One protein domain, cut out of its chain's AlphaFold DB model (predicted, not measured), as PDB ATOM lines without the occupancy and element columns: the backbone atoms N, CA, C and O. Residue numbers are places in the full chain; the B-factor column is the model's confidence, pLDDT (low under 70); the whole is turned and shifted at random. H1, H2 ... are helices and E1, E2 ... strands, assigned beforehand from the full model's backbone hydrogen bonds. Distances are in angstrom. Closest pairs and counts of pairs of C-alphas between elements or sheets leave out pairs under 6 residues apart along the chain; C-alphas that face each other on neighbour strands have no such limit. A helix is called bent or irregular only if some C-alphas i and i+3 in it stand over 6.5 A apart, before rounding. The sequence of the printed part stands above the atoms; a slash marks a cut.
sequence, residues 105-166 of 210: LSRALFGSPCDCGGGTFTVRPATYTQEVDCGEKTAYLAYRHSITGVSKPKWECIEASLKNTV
ATOM      1  N   LEU A 105      -7.659  48.739 -24.226       85.31
ATOM      2  CA  LEU A 105      -7.732  48.937 -25.669       85.31
ATOM      3  C   LEU A 105      -8.299  47.708 -26.393       85.31
ATOM      4  O   LEU A 105      -9.183  47.854 -27.238       85.31
ATOM      5  N   SER A 106      -7.834  46.498 -26.063       82.81
ATOM      6  CA  SER A 106      -8.339  45.274 -26.699       82.81
ATOM      7  C   SER A 106      -9.820  45.040 -26.395       82.81
ATOM      8  O   SER A 106     -10.575  44.687 -27.302       82.81
ATOM      9  N   ARG A 107     -10.271  45.333 -25.166       86.12
ATOM     10  CA  ARG A 107     -11.697  45.284 -24.805       86.12
ATOM     11  C   ARG A 107     -12.534  46.313 -25.558       86.12
ATOM     12  O   ARG A 107     -13.635  45.986 -25.988       86.12
ATOM     13  N   ALA A 108     -12.028  47.531 -25.746       84.88
ATOM     14  CA  ALA A 108     -12.735  48.564 -26.502       84.88
ATOM     15  C   ALA A 108     -12.865  48.217 -27.999       84.88
ATOM     16  O   ALA A 108     -13.873  48.542 -28.620       84.88
ATOM     17  N   LEU A 109     -11.863  47.544 -28.577       87.88
ATOM     18  CA  LEU A 109     -11.844  47.185 -29.999       87.88
ATOM     19  C   LEU A 109     -12.622  45.903 -30.321       87.88
ATOM     20  O   LEU A 109     -13.274  45.836 -31.364       87.88
ATOM     21  N   PHE A 110     -12.534  44.887 -29.458       88.31
ATOM     22  CA  PHE A 110     -13.024  43.532 -29.747       88.31
ATOM     23  C   PHE A 110     -14.107  43.040 -28.779       88.31
ATOM     24  O   PHE A 110     -14.669  41.966 -28.992       88.31
ATOM     25  N   GLY A 111     -14.436  43.818 -27.747       90.31
ATOM     26  CA  GLY A 111     -15.360  43.424 -26.685       90.31
ATOM     27  C   GLY A 111     -14.680  42.613 -25.582       90.31
ATOM     28  O   GLY A 111     -13.462  42.399 -25.591       90.31
ATOM     29  N   SER A 112     -15.469  42.174 -24.600       91.75
ATOM     30  CA  SER A 112     -14.935  41.396 -23.487       91.75
ATOM     31  C   SER A 112     -14.631  39.945 -23.922       91.75
ATOM     32  O   SER A 112     -15.400  39.369 -24.700       91.75
ATOM     33  N   PRO A 113     -13.530  39.331 -23.444       90.12
ATOM     34  CA  PRO A 113     -13.131  37.992 -23.883       90.12
ATOM     35  C   PRO A 113     -14.166  36.908 -23.570       90.12
ATOM     36  O   PRO A 113     -14.447  36.047 -24.400       90.12
ATOM     37  N   CYS A 114     -14.773  36.965 -22.386       90.81
ATOM     38  CA  CYS A 114     -15.638  35.898 -21.890       90.81
ATOM     39  C   CYS A 114     -17.098  36.005 -22.364       90.81
ATOM     40  O   CYS A 114     -17.872  35.077 -22.121       90.81
ATOM     41  N   ASP A 115     -17.471  37.070 -23.081       91.62
ATOM     42  CA  ASP A 115     -18.808  37.206 -23.679       91.62
ATOM     43  C   ASP A 115     -18.973  36.374 -24.958       91.62
ATOM     44  O   ASP A 115     -20.093  36.171 -25.421       91.62
ATOM     45  N   CYS A 116     -17.875  35.861 -25.529       89.12
ATOM     46  CA  CYS A 116     -17.896  34.981 -26.700       89.12
ATOM     47  C   CYS A 116     -18.698  35.555 -27.884       89.12
ATOM     48  O   CYS A 116     -19.469  34.841 -28.523       89.12
ATOM     49  N   GLY A 117     -18.532  36.845 -28.201       86.56
ATOM     50  CA  GLY A 117     -19.279  37.508 -29.285       86.56
ATOM     51  C   GLY A 117     -19.032  36.936 -30.694       86.56
ATOM     52  O   GLY A 117     -19.753  37.272 -31.635       86.56
ATOM     53  N   GLY A 118     -18.012  36.089 -30.864       87.88
ATOM     54  CA  GLY A 118     -17.747  35.290 -32.064       87.88
ATOM     55  C   GLY A 118     -18.414  33.909 -32.069       87.88
ATOM     56  O   GLY A 118     -18.400  33.249 -33.103       87.88
ATOM     57  N   GLY A 119     -19.022  33.494 -30.955       89.00
ATOM     58  CA  GLY A 119     -19.657  32.193 -30.761       89.00
ATOM     59  C   GLY A 119     -18.812  31.212 -29.945       89.00
ATOM     60  O   GLY A 119     -17.676  31.489 -29.554       89.00
ATOM     61  N   THR A 120     -19.393  30.047 -29.681       90.56
ATOM     62  CA  THR A 120     -18.753  28.924 -28.986       90.56
ATOM     63  C   THR A 120     -18.475  27.790 -29.966       90.56
ATOM     64  O   THR A 120     -19.357  27.400 -30.731       90.56
ATOM     65  N   PHE A 121     -17.268  27.240 -29.921       87.88
ATOM     66  CA  PHE A 121     -16.794  26.189 -30.811       87.88
ATOM     67  C   PHE A 121     -16.210  25.026 -30.014       87.88
ATOM     68  O   PHE A 121     -15.805  25.167 -28.863       87.88
ATOM     69  N   THR A 122     -16.155  23.861 -30.649       84.62
ATOM     70  CA  THR A 122     -15.635  22.629 -30.043       84.62
ATOM     71  C   THR A 122     -14.166  22.367 -30.371       84.62
ATOM     72  O   THR A 122     -13.548  21.493 -29.773       84.62
ATOM     73  N   VAL A 123     -13.602  23.113 -31.323       82.81
ATOM     74  CA  VAL A 123     -12.246  22.916 -31.845       82.81
ATOM     75  C   VAL A 123     -11.476  24.225 -31.762       82.81
ATOM     76  O   VAL A 123     -12.017  25.283 -32.088       82.81
ATOM     77  N   ARG A 124     -10.200  24.136 -31.362       86.19
ATOM     78  CA  ARG A 124      -9.278  25.278 -31.315       86.19
ATOM     79  C   ARG A 124      -9.179  25.954 -32.687       86.19
ATOM     80  O   ARG A 124      -8.892  25.256 -33.660       86.19
ATOM     81  N   PRO A 125      -9.383  27.283 -32.791       85.25
ATOM     82  CA  PRO A 125      -9.164  27.981 -34.049       85.25
ATOM     83  C   PRO A 125      -7.699  27.842 -34.474       85.25
ATOM     84  O   PRO A 125      -6.789  27.960 -33.653       85.25
ATOM     85  N   ALA A 126      -7.468  27.607 -35.767       82.31
ATOM     86  CA  ALA A 126      -6.120  27.461 -36.319       82.31
ATOM     87  C   ALA A 126      -5.302  28.762 -36.222       82.31
ATOM     88  O   ALA A 126      -4.080  28.719 -36.098       82.31
ATOM     89  N   THR A 127      -5.972  29.917 -36.265       82.81
ATOM     90  CA  THR A 127      -5.357  31.244 -36.204       82.81
ATOM     91  C   THR A 127      -6.027  32.095 -35.127       82.81
ATOM     92  O   THR A 127      -7.215  32.415 -35.194       82.81
ATOM     93  N   TYR A 128      -5.249  32.480 -34.119       88.81
ATOM     94  CA  TYR A 128      -5.679  33.355 -33.032       88.81
ATOM     95  C   TYR A 128      -4.547  34.301 -32.631       88.81
ATOM     96  O   TYR A 128      -3.378  34.047 -32.907       88.81
ATOM     97  N   THR A 129      -4.911  35.417 -32.007       88.44
ATOM     98  CA  THR A 129      -3.960  36.452 -31.556       88.44
ATOM     99  C   THR A 129      -3.846  36.543 -30.045       88.44
ATOM    100  O   THR A 129      -2.810  36.957 -29.536       88.44
ATOM    101  N   GLN A 130      -4.905  36.173 -29.327       89.12
ATOM    102  CA  GLN A 130      -4.959  36.192 -27.870       89.12
ATOM    103  C   GLN A 130      -5.748  34.986 -27.370       89.12
ATOM    104  O   GLN A 130      -6.676  34.532 -28.042       89.12
ATOM    105  N   GLU A 131      -5.377  34.507 -26.189       91.12
ATOM    106  CA  GLU A 131      -6.050  33.446 -25.445       91.12
ATOM    107  C   GLU A 131      -6.283  33.940 -24.016       91.12
ATOM    108  O   GLU A 131      -5.372  34.480 -23.386       91.12
ATOM    109  N   VAL A 132      -7.508  33.788 -23.518       91.00
ATOM    110  CA  VAL A 132      -7.898  34.174 -22.158       91.00
ATOM    111  C   VAL A 132      -8.687  33.038 -21.531       91.00
ATOM    112  O   VAL A 132      -9.697  32.594 -22.082       91.00
ATOM    113  N   ASP A 133      -8.242  32.582 -20.365       91.12
ATOM    114  CA  ASP A 133      -8.962  31.573 -19.600       91.12
ATOM    115  C   ASP A 133     -10.086  32.218 -18.774       91.12
ATOM    116  O   ASP A 133      -9.837  33.095 -17.948       91.12
ATOM    117  N   CYS A 134     -11.324  31.793 -19.019       90.19
ATOM    118  CA  CYS A 134     -12.515  32.225 -18.290       90.19
ATOM    119  C   CYS A 134     -12.965  31.172 -17.257       90.19
ATOM    120  O   CYS A 134     -14.061  31.292 -16.711       90.19
ATOM    121  N   GLY A 135     -12.165  30.125 -17.010       87.69
ATOM    122  CA  GLY A 135     -12.460  29.040 -16.070       87.69
ATOM    123  C   GLY A 135     -13.181  27.870 -16.738       87.69
ATOM    124  O   GLY A 135     -12.578  26.835 -17.006       87.69
ATOM    125  N   GLU A 136     -14.471  28.029 -17.045       87.75
ATOM    126  CA  GLU A 136     -15.279  26.970 -17.692       87.75
ATOM    127  C   GLU A 136     -15.056  26.888 -19.210       87.75
ATOM    128  O   GLU A 136     -15.307  25.870 -19.862       87.75
ATOM    129  N   LYS A 137     -14.551  27.976 -19.787       90.88
ATOM    130  CA  LYS A 137     -14.273  28.126 -21.212       90.88
ATOM    131  C   LYS A 137     -13.032  28.974 -21.410       90.88
ATOM    132  O   LYS A 137     -12.638  29.747 -20.543       90.88
ATOM    133  N   THR A 138     -12.447  28.879 -22.587       91.94
ATOM    134  CA  THR A 138     -11.307  29.699 -22.979       91.94
ATOM    135  C   THR A 138     -11.641  30.454 -24.238       91.94
ATOM    136  O   THR A 138     -12.113  29.876 -25.214       91.94
ATOM    137  N   ALA A 139     -11.434  31.761 -24.173       93.12
ATOM    138  CA  ALA A 139     -11.712  32.686 -25.245       93.12
ATOM    139  C   ALA A 139     -10.459  32.883 -26.096       93.12
ATOM    140  O   ALA A 139      -9.391  33.215 -25.587       93.12
ATOM    141  N   TYR A 140     -10.615  32.721 -27.401       92.00
ATOM    142  CA  TYR A 140      -9.593  32.910 -28.413       92.00
ATOM    143  C   TYR A 140      -9.998  34.074 -29.316       92.00
ATOM    144  O   TYR A 140     -11.084  34.071 -29.894       92.00
ATOM    145  N   LEU A 141      -9.132  35.076 -29.468       91.62
ATOM    146  CA  LEU A 141      -9.358  36.172 -30.412       91.62
ATOM    147  C   LEU A 141      -8.929  35.722 -31.815       91.62
ATOM    148  O   LEU A 141      -7.752  35.826 -32.175       91.62
ATOM    149  N   ALA A 142      -9.878  35.180 -32.578       90.12
ATOM    150  CA  ALA A 142      -9.625  34.470 -33.830       90.12
ATOM    151  C   ALA A 142     -10.098  35.240 -35.070       90.12
ATOM    152  O   ALA A 142     -11.046  36.030 -35.018       90.12
ATOM    153  N   TYR A 143      -9.443  34.978 -36.205       86.94
ATOM    154  CA  TYR A 143      -9.837  35.497 -37.515       86.94
ATOM    155  C   TYR A 143     -10.548  34.410 -38.320       86.94
ATOM    156  O   TYR A 143      -9.948  33.413 -38.714       86.94
ATOM    157  N   ARG A 144     -11.825  34.625 -38.639       77.81
ATOM    158  CA  ARG A 144     -12.555  33.785 -39.600       77.81
ATOM    159  C   ARG A 144     -12.430  34.389 -40.980       77.81
ATOM    160  O   ARG A 144     -12.911  35.496 -41.185       77.81
ATOM    161  N   HIS A 145     -11.821  33.699 -41.933       70.69
ATOM    162  CA  HIS A 145     -11.801  34.183 -43.312       70.69
ATOM    163  C   HIS A 145     -13.234  34.233 -43.864       70.69
ATOM    164  O   HIS A 145     -13.905  33.206 -43.960       70.69
ATOM    165  N   SER A 146     -13.722  35.432 -44.193       65.50
ATOM    166  CA  SER A 146     -14.945  35.614 -44.975       65.50
ATOM    167  C   SER A 146     -14.594  35.707 -46.460       65.50
ATOM    168  O   SER A 146     -13.500  36.135 -46.822       65.50
ATOM    169  N   ILE A 147     -15.549  35.359 -47.327       64.31
ATOM    170  CA  ILE A 147     -15.423  35.400 -48.800       64.31
ATOM    171  C   ILE A 147     -14.980  36.791 -49.302       64.31
ATOM    172  O   ILE A 147     -14.351  36.922 -50.345       64.31
ATOM    173  N   THR A 148     -15.264  37.839 -48.529       72.12
ATOM    174  CA  THR A 148     -14.940  39.242 -48.814       72.12
ATOM    175  C   THR A 148     -13.540  39.685 -48.361       72.12
ATOM    176  O   THR A 148     -13.192  40.848 -48.540       72.12
ATOM    177  N   GLY A 149     -12.735  38.802 -47.758       63.53
ATOM    178  CA  GLY A 149     -11.321  39.049 -47.439       63.53
ATOM    179  C   GLY A 149     -11.033  39.998 -46.264       63.53
ATOM    180  O   GLY A 149      -9.892  40.063 -45.817       63.53
ATOM    181  N   VAL A 150     -12.037  40.692 -45.718       60.69
ATOM    182  CA  VAL A 150     -11.888  41.586 -44.557       60.69
ATOM    183  C   VAL A 150     -12.741  41.068 -43.408       60.69
ATOM    184  O   VAL A 150     -13.924  41.393 -43.299       60.69
ATOM    185  N   SER A 151     -12.143  40.269 -42.528       72.06
ATOM    186  CA  SER A 151     -12.775  39.886 -41.270       72.06
ATOM    187  C   SER A 151     -12.087  40.554 -40.088       72.06
ATOM    188  O   SER A 151     -10.862  40.576 -39.962       72.06
ATOM    189  N   LYS A 152     -12.904  41.149 -39.218       83.00
ATOM    190  CA  LYS A 152     -12.454  41.627 -37.911       83.00
ATOM    191  C   LYS A 152     -12.358  40.422 -36.975       83.00
ATOM    192  O   LYS A 152     -13.272  39.591 -37.014       83.00
ATOM    193  N   PRO A 153     -11.304  40.322 -36.151       87.62
ATOM    194  CA  PRO A 153     -11.194  39.218 -35.221       87.62
ATOM    195  C   PRO A 153     -12.292  39.333 -34.163       87.62
ATOM    196  O   PRO A 153     -12.706  40.437 -33.794       87.62
ATOM    197  N   LYS A 154     -12.786  38.188 -33.701       90.69
ATOM    198  CA  LYS A 154     -13.825  38.099 -32.672       90.69
ATOM    199  C   LYS A 154     -13.428  37.073 -31.621       90.69
ATOM    200  O   LYS A 154     -12.664  36.154 -31.907       90.69
ATOM    201  N   TRP A 155     -13.961  37.238 -30.414       92.56
ATOM    202  CA  TRP A 155     -13.773  36.283 -29.327       92.56
ATOM    203  C   TRP A 155     -14.594  35.017 -29.572       92.56
ATOM    204  O   TRP A 155     -15.819  35.031 -29.454       92.56
ATOM    205  N   GLU A 156     -13.907  33.939 -29.929       92.38
ATOM    206  CA  GLU A 156     -14.447  32.591 -30.073       92.38
ATOM    207  C   GLU A 156     -14.118  31.788 -28.815       92.38
ATOM    208  O   GLU A 156     -12.963  31.720 -28.408       92.38
ATOM    209  N   CYS A 157     -15.113  31.175 -28.185       93.38
ATOM    210  CA  CYS A 157     -14.900  30.432 -26.946       93.38
ATOM    211  C   CYS A 157     -14.910  28.930 -27.163       93.38
ATOM    212  O   CYS A 157     -15.682  28.422 -27.969       93.38
ATOM    213  N   ILE A 158     -14.106  28.216 -26.385       91.25
ATOM    214  CA  ILE A 158     -14.068  26.757 -26.371       91.25
ATOM    215  C   ILE A 158     -14.234  26.281 -24.949       91.25
ATOM    216  O   ILE A 158     -13.576  26.780 -24.039       91.25
ATOM    217  N   GLU A 159     -15.118  25.314 -24.769       87.31
ATOM    218  CA  GLU A 159     -15.356  24.691 -23.477       87.31
ATOM    219  C   GLU A 159     -14.095  23.972 -22.985       87.31
ATOM    220  O   GLU A 159     -13.410  23.285 -23.750       87.31
ATOM    221  N   ALA A 160     -13.761  24.127 -21.702       74.75
ATOM    222  CA  ALA A 160     -12.534  23.563 -21.140       74.75
ATOM    223  C   ALA A 160     -12.469  22.027 -21.272       74.75
ATOM    224  O   ALA A 160     -11.383  21.470 -21.438       74.75
ATOM    225  N   SER A 161     -13.626  21.355 -21.288       66.69
ATOM    226  CA  SER A 161     -13.775  19.906 -21.486       66.69
ATOM    227  C   SER A 161     -13.270  19.412 -22.852       66.69
ATOM    228  O   SER A 161     -12.849  18.264 -22.973       66.69
ATOM    229  N   LEU A 162     -13.255  20.276 -23.874       66.38
ATOM    230  CA  LEU A 162     -12.914  19.928 -25.259       66.38
ATOM    231  C   LEU A 162     -11.449  20.218 -25.620       66.38
ATOM    232  O   LEU A 162     -10.997  19.887 -26.717       66.38
ATOM    233  N   LYS A 163     -10.670  20.790 -24.693       59.53
ATOM    234  CA  LYS A 163      -9.243  21.099 -24.896       59.53
ATOM    235  C   LYS A 163      -8.366  19.851 -25.086       59.53
ATOM    236  O   LYS A 163      -7.310  19.946 -25.712       59.53
ATOM    237  N   ASN A 164      -8.792  18.690 -24.585       56.06
ATOM    238  CA  ASN A 164      -7.965  17.478 -24.560       56.06
ATOM    239  C   ASN A 164      -7.986  16.648 -25.850       56.06
ATOM    240  O   ASN A 164      -7.156  15.758 -26.000       56.06
ATOM    241  N   THR A 165      -8.864  16.936 -26.809       51.56
ATOM    242  CA  THR A 165      -9.044  16.050 -27.975       51.56
ATOM    243  C   THR A 165      -7.973  16.234 -29.060       51.56
ATOM    244  O   THR A 165      -7.816  15.376 -29.921       51.56
ATOM    245  N   VAL A 166      -7.190  17.321 -29.022       49.06
ATOM    246  CA  VAL A 166      -6.160  17.614 -30.046       49.06
ATOM    247  C   VAL A 166      -4.740  17.282 -29.569       49.06
ATOM    248  O   VAL A 166      -3.866  17.007 -30.387       49.06
TER     249      VAL A 166
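AT A GLANCE: This is residues 105 to 166 of the 210 residues of the protein "uncharacterized protein LOC110217083 isoform X4" of Phascolarctos cinereus (UniProt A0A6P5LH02). A single small sheet of four strands, twisted by 87 degrees from edge to edge, makes the body, with a short helix near each end of its inner strand E4: H1 near Lys 154, where E4 begins, and H2 straight after Glu 159, where E4 ends. Residues 143 to 153 make a long loop that leads away from the end of E3 and back to the start of E4. The printed part has 62 residues with two named helices and four named strands, in the order H1 E1 E2 E3 E4 H2; the sheet's order is E1 E4 E3 E2, mixed, and the class is mixed, helices and strands. The whole is compact, with a radius of gyration of the C-alphas of 11.4 A and spans of 33 by 26 by 16 A.

HOW THE PARTS SIT: Start at H1, residues 105 to 110, which only grazes the sheet with its residues 106 to 110; its closest C-alpha to E4, residues 154 to 159, is that of Phe 110, 6.2 A from that of Lys 154. Next find E1, residues 119 to 121, an edge strand parallel to E4 at 43 degrees, where N 121 and O 157 are 2.8 A apart, within hydrogen-bond range. E2, residues 128 to 133, is the other edge strand and is apart from E1. E2 forms a hairpin with E3, residues 137 to 142, antiparallel at 163 degrees; look at N 139 and O 132, 2.8 A. E3 and E4 form another hairpin, antiparallel at 149 degrees, with N 140 and O 156 at 2.7 A. E2, E3 and E4 are a meander, each strand the antiparallel neighbour of the one before. The sheet is only just strongly twisted, its C-alphas lying up to 4.2 A off the best plane. H2, residues 160 to 165, only grazes the sheet with its residues 160 to 163; the closest C-alphas of E3 and H2 are those of Lys 137 and Ala 160, 4.9 A apart. H1 and H2 are apart. In H1 every O i to N i+4 pair is within hydrogen-bond range; in H2 0 of 2 are, and 1 of 3 O i to N i+3 pairs.

IN THESE COORDINATES: Find C-alpha 105 at (-7.732, 48.937, -25.669); H1 runs 8.6 A from there. E1 measures 6.7 A and E2 13.9 A. E3 begins at C-alpha 137, (-14.273, 28.126, -21.212), and runs 14.9 A; E4 runs 16.3 A. H2 measures 10.7 A and ends at C-alpha 165, (-9.044, 16.050, -27.975); it is irregular, with C-alphas 161 and 164 7.0 A apart.

THE WHOLE: The two C-alphas farthest apart are those of Gly 135 and Thr 148, 34.4 A. The printed part has no cut, and its one long link is the 11 residues from E3 to E4. Mean pLDDT of the printed part is 82.8; look for values under 70 at residues 146 to 147, 149 to 150 and 161 to 166.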